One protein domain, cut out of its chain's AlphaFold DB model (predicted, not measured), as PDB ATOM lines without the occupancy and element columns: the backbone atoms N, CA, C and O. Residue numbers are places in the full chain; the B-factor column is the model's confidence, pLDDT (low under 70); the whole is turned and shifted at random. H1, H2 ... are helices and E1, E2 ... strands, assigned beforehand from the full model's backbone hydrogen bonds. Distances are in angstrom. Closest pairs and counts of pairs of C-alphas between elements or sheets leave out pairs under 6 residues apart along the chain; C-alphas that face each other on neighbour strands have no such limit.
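What this domain is: This is residues 4 to 63 of the 63 residues of the protein "PINc domain-containing protein" of Oribacterium sinus F0268 (UniProt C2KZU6). Three short helices, with 30 of the 60 printed residues, form an open arrangement in which H1 stands between the other two: H2 packs on it about perpendicular on one side, and H3 slants past it on the other, meeting it through only a few close pairs of C-alphas. After H2 the chain turns back into the short strand E1, from which a nearly straight stretch leads over to the start of H3; the first two printed residues, 4 to 5, run beside E1, and the last twelve, residues 52 to 63, fold back as a loop beyond the end of H3. The printed part has 60 residues, with three named helices and one named strand in the order H1, H2, E1, H3, and its class is mostly helix. The whole is compact, with a radius of gyration of the C-alphas of 11.5 A, and its C-alphas span 32 by 28 by 18 A.

Where its parts are: Residues 4 to 5 come first, before any named element. H1 is residues 9 to 17, 12.2 A from first to last C-alpha, and begins at C-alpha 9 at (152.926, 436.417, 424.096). H2 is residues 22 to 31, 14.5 A long, and begins at C-alpha 22 at (140.412, 438.291, 417.804). E1 is residues 35 to 37, 6.2 A long. H3, the longest helix, is residues 41 to 51, 15.4 A long, and ends at C-alpha 51 at (159.402, 436.407, 418.051).

How they stand to each other: H1 touches H2, about perpendicular at 82 degrees, and their closest C-alphas are those of Ala 15 and Gly 24, 4.2 A apart. H1 also touches H3, with 4 pairs of C-alphas within 8 A; the closest are those of Thr 9 and Tyr 47, 6.0 A apart. The two run the same way at a steep tilt of 41 degrees. H2 and H3 are apart. The closest C-alphas of H2 and E1 are those of Gln 29 and Ile 35, 5.5 A apart. E1 is apart from H1 and from H3. E1 pairs with no named strand, but residues 4 to 5 pair with its residues 36 to 37, parallel. In H1, H2 and H3 every O i to N i+4 pair is within hydrogen-bond range.

The domain as a whole: The two C-alphas farthest apart are those of Ser 34 and Lys 54, 32.4 A. The printed part has no cut and ends at residue 63, the chain's last. The links H1 to H2, H2 to E1 and E1 to H3 are tight. Residues 52 to 63 hold no named element. The mean pLDDT of the printed part is 95.6, and no printed residue is under 70.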
ATOM      1  N   TYR A   4     143.921 448.158 432.276       97.44
ATOM      2  CA  TYR A   4     145.324 447.759 432.297       97.44
ATOM      3  C   TYR A   4     145.408 446.245 432.170       97.44
ATOM      4  O   TYR A   4     144.720 445.537 432.908       97.44
ATOM      5  N   ALA A   5     146.222 445.753 431.243       96.69
ATOM      6  CA  ALA A   5     146.359 444.324 431.004       96.69
ATOM      7  C   ALA A   5     147.788 443.974 430.598       96.69
ATOM      8  O   ALA A   5     148.426 444.711 429.849       96.69
ATOM      9  N   VAL A   6     148.270 442.826 431.064       96.50
ATOM     10  CA  VAL A   6     149.431 442.170 430.458       96.50
ATOM     11  C   VAL A   6     148.929 441.443 429.217       96.50
ATOM     12  O   VAL A   6     147.943 440.708 429.290       96.50
ATOM     13  N   ILE A   7     149.577 441.664 428.077       96.50
ATOM     14  CA  ILE A   7     149.261 440.933 426.851       96.50
ATOM     15  C   ILE A   7     150.080 439.643 426.862       96.50
ATOM     16  O   ILE A   7     151.296 439.669 427.006       96.50
ATOM     17  N   ASP A   8     149.423 438.497 426.744       95.75
ATOM     18  CA  ASP A   8     150.139 437.227 426.617       95.75
ATOM     19  C   ASP A   8     150.898 437.195 425.280       95.75
ATOM     20  O   ASP A   8     150.386 437.636 424.244       95.75
ATOM     21  N   THR A   9     152.100 436.630 425.285       94.44
ATOM     22  CA  THR A   9     152.926 436.417 424.096       94.44
ATOM     23  C   THR A   9     152.158 435.727 422.963       94.44
ATOM     24  O   THR A   9     152.314 436.084 421.797       94.44
ATOM     25  N   ASN A  10     151.276 434.771 423.265       95.12
ATOM     26  CA  ASN A  10     150.469 434.100 422.244       95.12
ATOM     27  C   ASN A  10     149.464 435.043 421.575       95.12
ATOM     28  O   ASN A  10     149.187 434.881 420.386       95.12
ATOM     29  N   VAL A  11     148.921 436.021 422.304       96.62
ATOM     30  CA  VAL A  11     148.024 437.039 421.739       96.62
ATOM     31  C   VAL A  11     148.818 437.954 420.811       96.62
ATOM     32  O   VAL A  11     148.396 438.166 419.675       96.62
ATOM     33  N   LEU A  12     149.998 438.405 421.250       95.69
ATOM     34  CA  LEU A  12     150.905 439.209 420.430       95.69
ATOM     35  C   LEU A  12     151.280 438.484 419.130       95.69
ATOM     36  O   LEU A  12     151.018 438.976 418.036       95.69
ATOM     37  N   VAL A  13     151.822 437.272 419.243       95.75
ATOM     38  CA  VAL A  13     152.255 436.468 418.094       95.75
ATOM     39  C   VAL A  13     151.092 436.159 417.154       95.75
ATOM     40  O   VAL A  13     151.239 436.274 415.939       95.75
ATOM     41  N   SER A  14     149.929 435.774 417.685       97.06
ATOM     42  CA  SER A  14     148.771 435.441 416.845       97.06
ATOM     43  C   SER A  14     148.278 436.645 416.049       97.06
ATOM     44  O   SER A  14     147.914 436.493 414.884       97.06
ATOM     45  N   ALA A  15     148.298 437.836 416.649       96.75
ATOM     46  CA  ALA A  15     147.941 439.073 415.967       96.75
ATOM     47  C   ALA A  15     148.950 439.450 414.876       96.75
ATOM     48  O   ALA A  15     148.543 439.833 413.783       96.75
ATOM     49  N   LEU A  16     150.251 439.294 415.143       94.62
ATOM     50  CA  LEU A  16     151.304 439.553 414.154       94.62
ATOM     51  C   LEU A  16     151.248 438.569 412.976       94.62
ATOM     52  O   LEU A  16     151.532 438.944 411.844       94.62
ATOM     53  N   LEU A  17     150.834 437.318 413.215       94.81
ATOM     54  CA  LEU A  17     150.598 436.337 412.149       94.81
ATOM     55  C   LEU A  17     149.308 436.614 411.366       94.81
ATOM     56  O   LEU A  17     149.233 436.318 410.172       94.81
ATOM     57  N   ARG A  18     148.273 437.135 412.031       97.00
ATOM     58  CA  ARG A  18     146.983 437.453 411.419       97.00
ATOM     59  C   ARG A  18     146.311 438.615 412.144       97.00
ATOM     60  O   ARG A  18     145.638 438.421 413.155       97.00
ATOM     61  N   TRP A  19     146.411 439.798 411.550       96.00
ATOM     62  CA  TRP A  19     145.830 441.016 412.113       96.00
ATOM     63  C   TRP A  19     144.297 440.987 412.169       96.00
ATOM     64  O   TRP A  19     143.708 441.321 413.188       96.00
ATOM     65  N   ASP A  20     143.636 440.514 411.108       97.44
ATOM     66  CA  ASP A  20     142.174 440.357 411.078       97.44
ATOM     67  C   ASP A  20     141.743 439.094 411.852       97.44
ATOM     68  O   ASP A  20     141.429 438.034 411.288       97.44
ATOM     69  N   SER A  21     141.876 439.171 413.175       97.81
ATOM     70  CA  SER A  21     141.587 438.116 414.143       97.81
ATOM     71  C   SER A  21     141.236 438.702 415.516       97.81
ATOM     72  O   SER A  21     141.469 439.878 415.788       97.81
ATOM     73  N   VAL A  22     140.707 437.869 416.421       97.75
ATOM     74  CA  VAL A  22     140.412 438.291 417.804       97.75
ATOM     75  C   VAL A  22     141.669 438.808 418.535       97.75
ATOM     76  O   VAL A  22     141.582 439.878 419.133       97.75
ATOM     77  N   PRO A  23     142.844 438.145 418.469       98.06
ATOM     78  CA  PRO A  23     144.092 438.709 418.989       98.06
ATOM     79  C   PRO A  23     144.478 440.064 418.385       98.06
ATOM     80  O   PRO A  23     144.910 440.955 419.114       98.06
ATOM     81  N   GLY A  24     144.293 440.243 417.073       98.06
ATOM     82  CA  GLY A  24     144.559 441.524 416.416       98.06
ATOM     83  C   GLY A  24     143.644 442.637 416.914       98.06
ATOM     84  O   GLY A  24     144.129 443.711 417.249       98.06
ATOM     85  N   ALA A  25     142.356 442.352 417.124       97.88
ATOM     86  CA  ALA A  25     141.428 443.302 417.738       97.88
ATOM     87  C   ALA A  25     141.849 443.706 419.166       97.88
ATOM     88  O   ALA A  25     141.678 444.860 419.558       97.88
ATOM     89  N   VAL A  26     142.433 442.791 419.952       97.38
ATOM     90  CA  VAL A  26     142.989 443.126 421.279       97.38
ATOM     91  C   VAL A  26     144.153 444.114 421.149       97.38
ATOM     92  O   VAL A  26     144.205 445.100 421.885       97.38
ATOM     93  N   LEU A  27     145.058 443.892 420.195       97.06
ATOM     94  CA  LEU A  27     146.172 444.802 419.924       97.06
ATOM     95  C   LEU A  27     145.720 446.144 419.343       97.06
ATOM     96  O   LEU A  27     146.257 447.173 419.742       97.06
ATOM     97  N   GLU A  28     144.690 446.176 418.500       97.50
ATOM     98  CA  GLU A  28     144.060 447.426 418.060       97.50
ATOM     99  C   GLU A  28     143.573 448.248 419.250       97.50
ATOM    100  O   GLU A  28     143.854 449.443 419.328       97.50
ATOM    101  N   GLN A  29     142.904 447.610 420.219       96.94
ATOM    102  CA  GLN A  29     142.468 448.285 421.442       96.94
ATOM    103  C   GLN A  29     143.641 448.808 422.279       96.94
ATOM    104  O   GLN A  29     143.509 449.860 422.908       96.94
ATOM    105  N   ALA A  30     144.781 448.114 422.274       95.81
ATOM    106  CA  ALA A  30     146.000 448.607 422.905       95.81
ATOM    107  C   ALA A  30     146.578 449.832 422.173       95.81
ATOM    108  O   ALA A  30     146.937 450.818 422.813       95.81
ATOM    109  N   LEU A  31     146.596 449.814 420.836       95.00
ATOM    110  CA  LEU A  31     147.091 450.921 420.010       95.00
ATOM    111  C   LEU A  31     146.239 452.189 420.139       95.00
ATOM    112  O   LEU A  31     146.785 453.287 420.207       95.00
ATOM    113  N   VAL A  32     144.908 452.057 420.214       95.88
ATOM    114  CA  VAL A  32     144.010 453.212 420.420       95.88
ATOM    115  C   VAL A  32     143.922 453.653 421.888       95.88
ATOM    116  O   VAL A  32     143.217 454.608 422.207       95.88
ATOM    117  N   GLY A  33     144.633 452.973 422.793       94.94
ATOM    118  CA  GLY A  33     144.709 453.313 424.215       94.94
ATOM    119  C   GLY A  33     143.486 452.910 425.048       94.94
ATOM    120  O   GLY A  33     143.384 453.316 426.209       94.94
ATOM    121  N   SER A  34     142.569 452.113 424.491       96.12
ATOM    122  CA  SER A  34     141.459 451.495 425.236       96.12
ATOM    123  C   SER A  34     141.975 450.464 426.243       96.12
ATOM    124  O   SER A  34     141.449 450.363 427.355       96.12
ATOM    125  N   ILE A  35     143.021 449.727 425.861       97.25
ATOM    126  CA  ILE A  35     143.821 448.867 426.736       97.25
ATOM    127  C   ILE A  35     145.181 449.538 426.920       97.25
ATOM    128  O   ILE A  35     145.783 450.011 425.964       97.25
ATOM    129  N   VAL A  36     145.677 449.576 428.150       97.38
ATOM    130  CA  VAL A  36     147.029 450.024 428.474       97.38
ATOM    131  C   VAL A  36     147.866 448.778 428.774       97.38
ATOM    132  O   VAL A  36     147.650 448.158 429.823       97.38
ATOM    133  N   PRO A  37     148.788 448.386 427.876       96.81
ATOM    134  CA  PRO A  37     149.680 447.261 428.113       96.81
ATOM    135  C   PRO A  37     150.555 447.512 429.337       96.81
ATOM    136  O   PRO A  37     151.147 448.583 429.485       96.81
ATOM    137  N   LEU A  38     150.641 446.519 430.213       97.06
ATOM    138  CA  LEU A  38     151.603 446.487 431.305       97.06
ATOM    139  C   LEU A  38     152.842 445.732 430.831       97.06
ATOM    140  O   LEU A  38     152.744 444.563 430.464       97.06
ATOM    141  N   LEU A  39     153.985 446.415 430.832       96.00
ATOM    142  CA  LEU A  39     155.264 445.887 430.366       96.00
ATOM    143  C   LEU A  39     156.286 445.916 431.508       96.00
ATOM    144  O   LEU A  39     156.271 446.818 432.347       96.00
ATOM    145  N   SER A  40     157.175 444.930 431.510       96.56
ATOM    146  CA  SER A  40     158.379 444.848 432.337       96.56
ATOM    147  C   SER A  40     159.530 444.339 431.471       96.56
ATOM    148  O   SER A  40     159.286 443.777 430.401       96.56
ATOM    149  N   ASP A  41     160.769 444.485 431.935       97.56
ATOM    150  CA  ASP A  41     161.940 443.967 431.214       97.56
ATOM    151  C   ASP A  41     161.844 442.446 430.976       97.56
ATOM    152  O   ASP A  41     162.225 441.951 429.918       97.56
ATOM    153  N   GLU A  42     161.260 441.708 431.927       96.06
ATOM    154  CA  GLU A  42     161.005 440.264 431.818       96.06
ATOM    155  C   GLU A  42     160.013 439.940 430.688       96.06
ATOM    156  O   GLU A  42     160.277 439.055 429.875       96.06
ATOM    157  N   ILE A  43     158.907 440.690 430.589       95.50
ATOM    158  CA  ILE A  43     157.903 440.519 429.522       95.50
ATOM    159  C   ILE A  43     158.502 440.878 428.158       95.50
ATOM    160  O   ILE A  43     158.299 440.155 427.185       95.50
ATOM    161  N   MET A  44     159.259 441.976 428.083       95.88
ATOM    162  CA  MET A  44     159.906 442.402 426.840       95.88
ATOM    163  C   MET A  44     160.914 441.359 426.347       95.88
ATOM    164  O   MET A  44     160.905 441.010 425.169       95.88
ATOM    165  N   THR A  45     161.716 440.800 427.259       96.12
ATOM    166  CA  THR A  45     162.664 439.722 426.941       96.12
ATOM    167  C   THR A  45     161.934 438.489 426.405       96.12
ATOM    168  O   THR A  45     162.341 437.923 425.391       96.12
ATOM    169  N   GLU A  46     160.822 438.090 427.034       95.75
ATOM    170  CA  GLU A  46     160.019 436.958 426.561       95.75
ATOM    171  C   GLU A  46     159.483 437.197 425.140       95.75
ATOM    172  O   GLU A  46     159.562 436.305 424.289       95.75
ATOM    173  N   TYR A  47     158.964 438.396 424.858       95.94
ATOM    174  CA  TYR A  47     158.479 438.747 423.523       95.94
ATOM    175  C   TYR A  47     159.582 438.616 422.475       95.94
ATOM    176  O   TYR A  47     159.381 437.929 421.474       95.94
ATOM    177  N   GLU A  48     160.750 439.212 422.716       95.12
ATOM    178  CA  GLU A  48     161.888 439.133 421.799       95.12
ATOM    179  C   GLU A  48     162.317 437.679 421.557       95.12
ATOM    180  O   GLU A  48     162.432 437.243 420.407       95.12
ATOM    181  N   GLU A  49     162.494 436.887 422.619       96.19
ATOM    182  CA  GLU A  49     162.865 435.475 422.510       96.19
ATOM    183  C   GLU A  49     161.850 434.671 421.695       96.19
ATOM    184  O   GLU A  49     162.225 433.801 420.900       96.19
ATOM    185  N   VAL A  50     160.555 434.931 421.891       96.00
ATOM    186  CA  VAL A  50     159.494 434.199 421.203       96.00
ATOM    187  C   VAL A  50     159.389 434.608 419.741       96.00
ATOM    188  O   VAL A  50     159.291 433.711 418.899       96.00
ATOM    189  N   LEU A  51     159.452 435.902 419.426       95.69
ATOM    190  CA  LEU A  51     159.402 436.407 418.051       95.69
ATOM    191  C   LEU A  51     160.593 435.905 417.220       95.69
ATOM    192  O   LEU A  51     160.430 435.585 416.045       95.69
ATOM    193  N   ARG A  52     161.756 435.701 417.850       96.19
ATOM    194  CA  ARG A  52     162.978 435.166 417.214       96.19
ATOM    195  C   ARG A  52     162.972 433.651 416.987       96.19
ATOM    196  O   ARG A  52     163.909 433.104 416.397       96.19
ATOM    197  N   ARG A  53     161.956 432.912 417.455       95.62
ATOM    198  CA  ARG A  53     161.900 431.451 417.258       95.62
ATOM    199  C   ARG A  53     161.757 431.125 415.772       95.62
ATOM    200  O   ARG A  53     160.771 431.497 415.152       95.62
ATOM    201  N   LYS A  54     162.645 430.266 415.252       93.69
ATOM    202  CA  LYS A  54     162.703 429.819 413.838       93.69
ATOM    203  C   LYS A  54     161.388 429.315 413.223       93.69
ATOM    204  O   LYS A  54     161.293 429.200 412.008       93.69
ATOM    205  N   LYS A  55     160.410 428.927 414.047       94.44
ATOM    206  CA  LYS A  55     159.093 428.468 413.582       94.44
ATOM    207  C   LYS A  55     158.194 429.611 413.099       94.44
ATOM    208  O   LYS A  55     157.209 429.336 412.423       94.44
ATOM    209  N   PHE A  56     158.492 430.851 413.482       94.25
ATOM    210  CA  PHE A  56     157.763 432.026 413.033       94.25
ATOM    211  C   PHE A  56     158.473 432.675 411.842       94.25
ATOM    212  O   PHE A  56     159.700 432.635 411.770       94.25
ATOM    213  N   PRO A  57     157.718 433.260 410.899       94.38
ATOM    214  CA  PRO A  57     158.263 433.810 409.664       94.38
ATOM    215  C   PRO A  57     158.751 435.265 409.807       94.38
ATOM    216  O   PRO A  57     158.849 435.958 408.797       94.38
ATOM    217  N   PHE A  58     159.013 435.741 411.027       93.81
ATOM    218  CA  PHE A  58     159.461 437.113 411.282       93.81
ATOM    219  C   PHE A  58     160.947 437.261 410.964       93.81
ATOM    220  O   PHE A  58     161.756 436.373 411.257       93.81
ATOM    221  N   LYS A  59     161.313 438.385 410.359       93.25
ATOM    222  CA  LYS A  59     162.703 438.775 410.157       93.25
ATOM    223  C   LYS A  59     163.195 439.589 411.345       93.25
ATOM    224  O   LYS A  59     162.415 440.155 412.094       93.25
ATOM    225  N   GLU A  60     164.512 439.714 411.441       91.06
ATOM    226  CA  GLU A  60     165.165 440.575 412.430       91.06
ATOM    227  C   GLU A  60     164.672 442.029 412.380       91.06
ATOM    228  O   GLU A  60     164.553 442.668 413.409       91.06
ATOM    229  N   GLU A  61     164.372 442.536 411.183       91.88
ATOM    230  CA  GLU A  61     163.859 443.896 410.960       91.88
ATOM    231  C   GLU A  61     162.398 444.091 411.408       91.88
ATOM    232  O   GLU A  61     161.952 445.231 411.506       91.88
ATOM    233  N   ASP A  62     161.669 442.999 411.666       85.75
ATOM    234  CA  ASP A  62     160.270 443.017 412.117       85.75
ATOM    235  C   ASP A  62     160.140 443.012 413.657       85.75
ATOM    236  O   ASP A  62     159.025 443.155 414.166       85.75
ATOM    237  N   ILE A  63     161.245 442.792 414.388       85.56
ATOM    238  CA  ILE A  63     161.313 442.618 415.854       85.56
ATOM    239  C   ILE A  63     161.968 443.845 416.483       85.56
ATOM    240  O   ILE A  63     161.347 444.414 417.407       85.56
TER     241      ILE A  63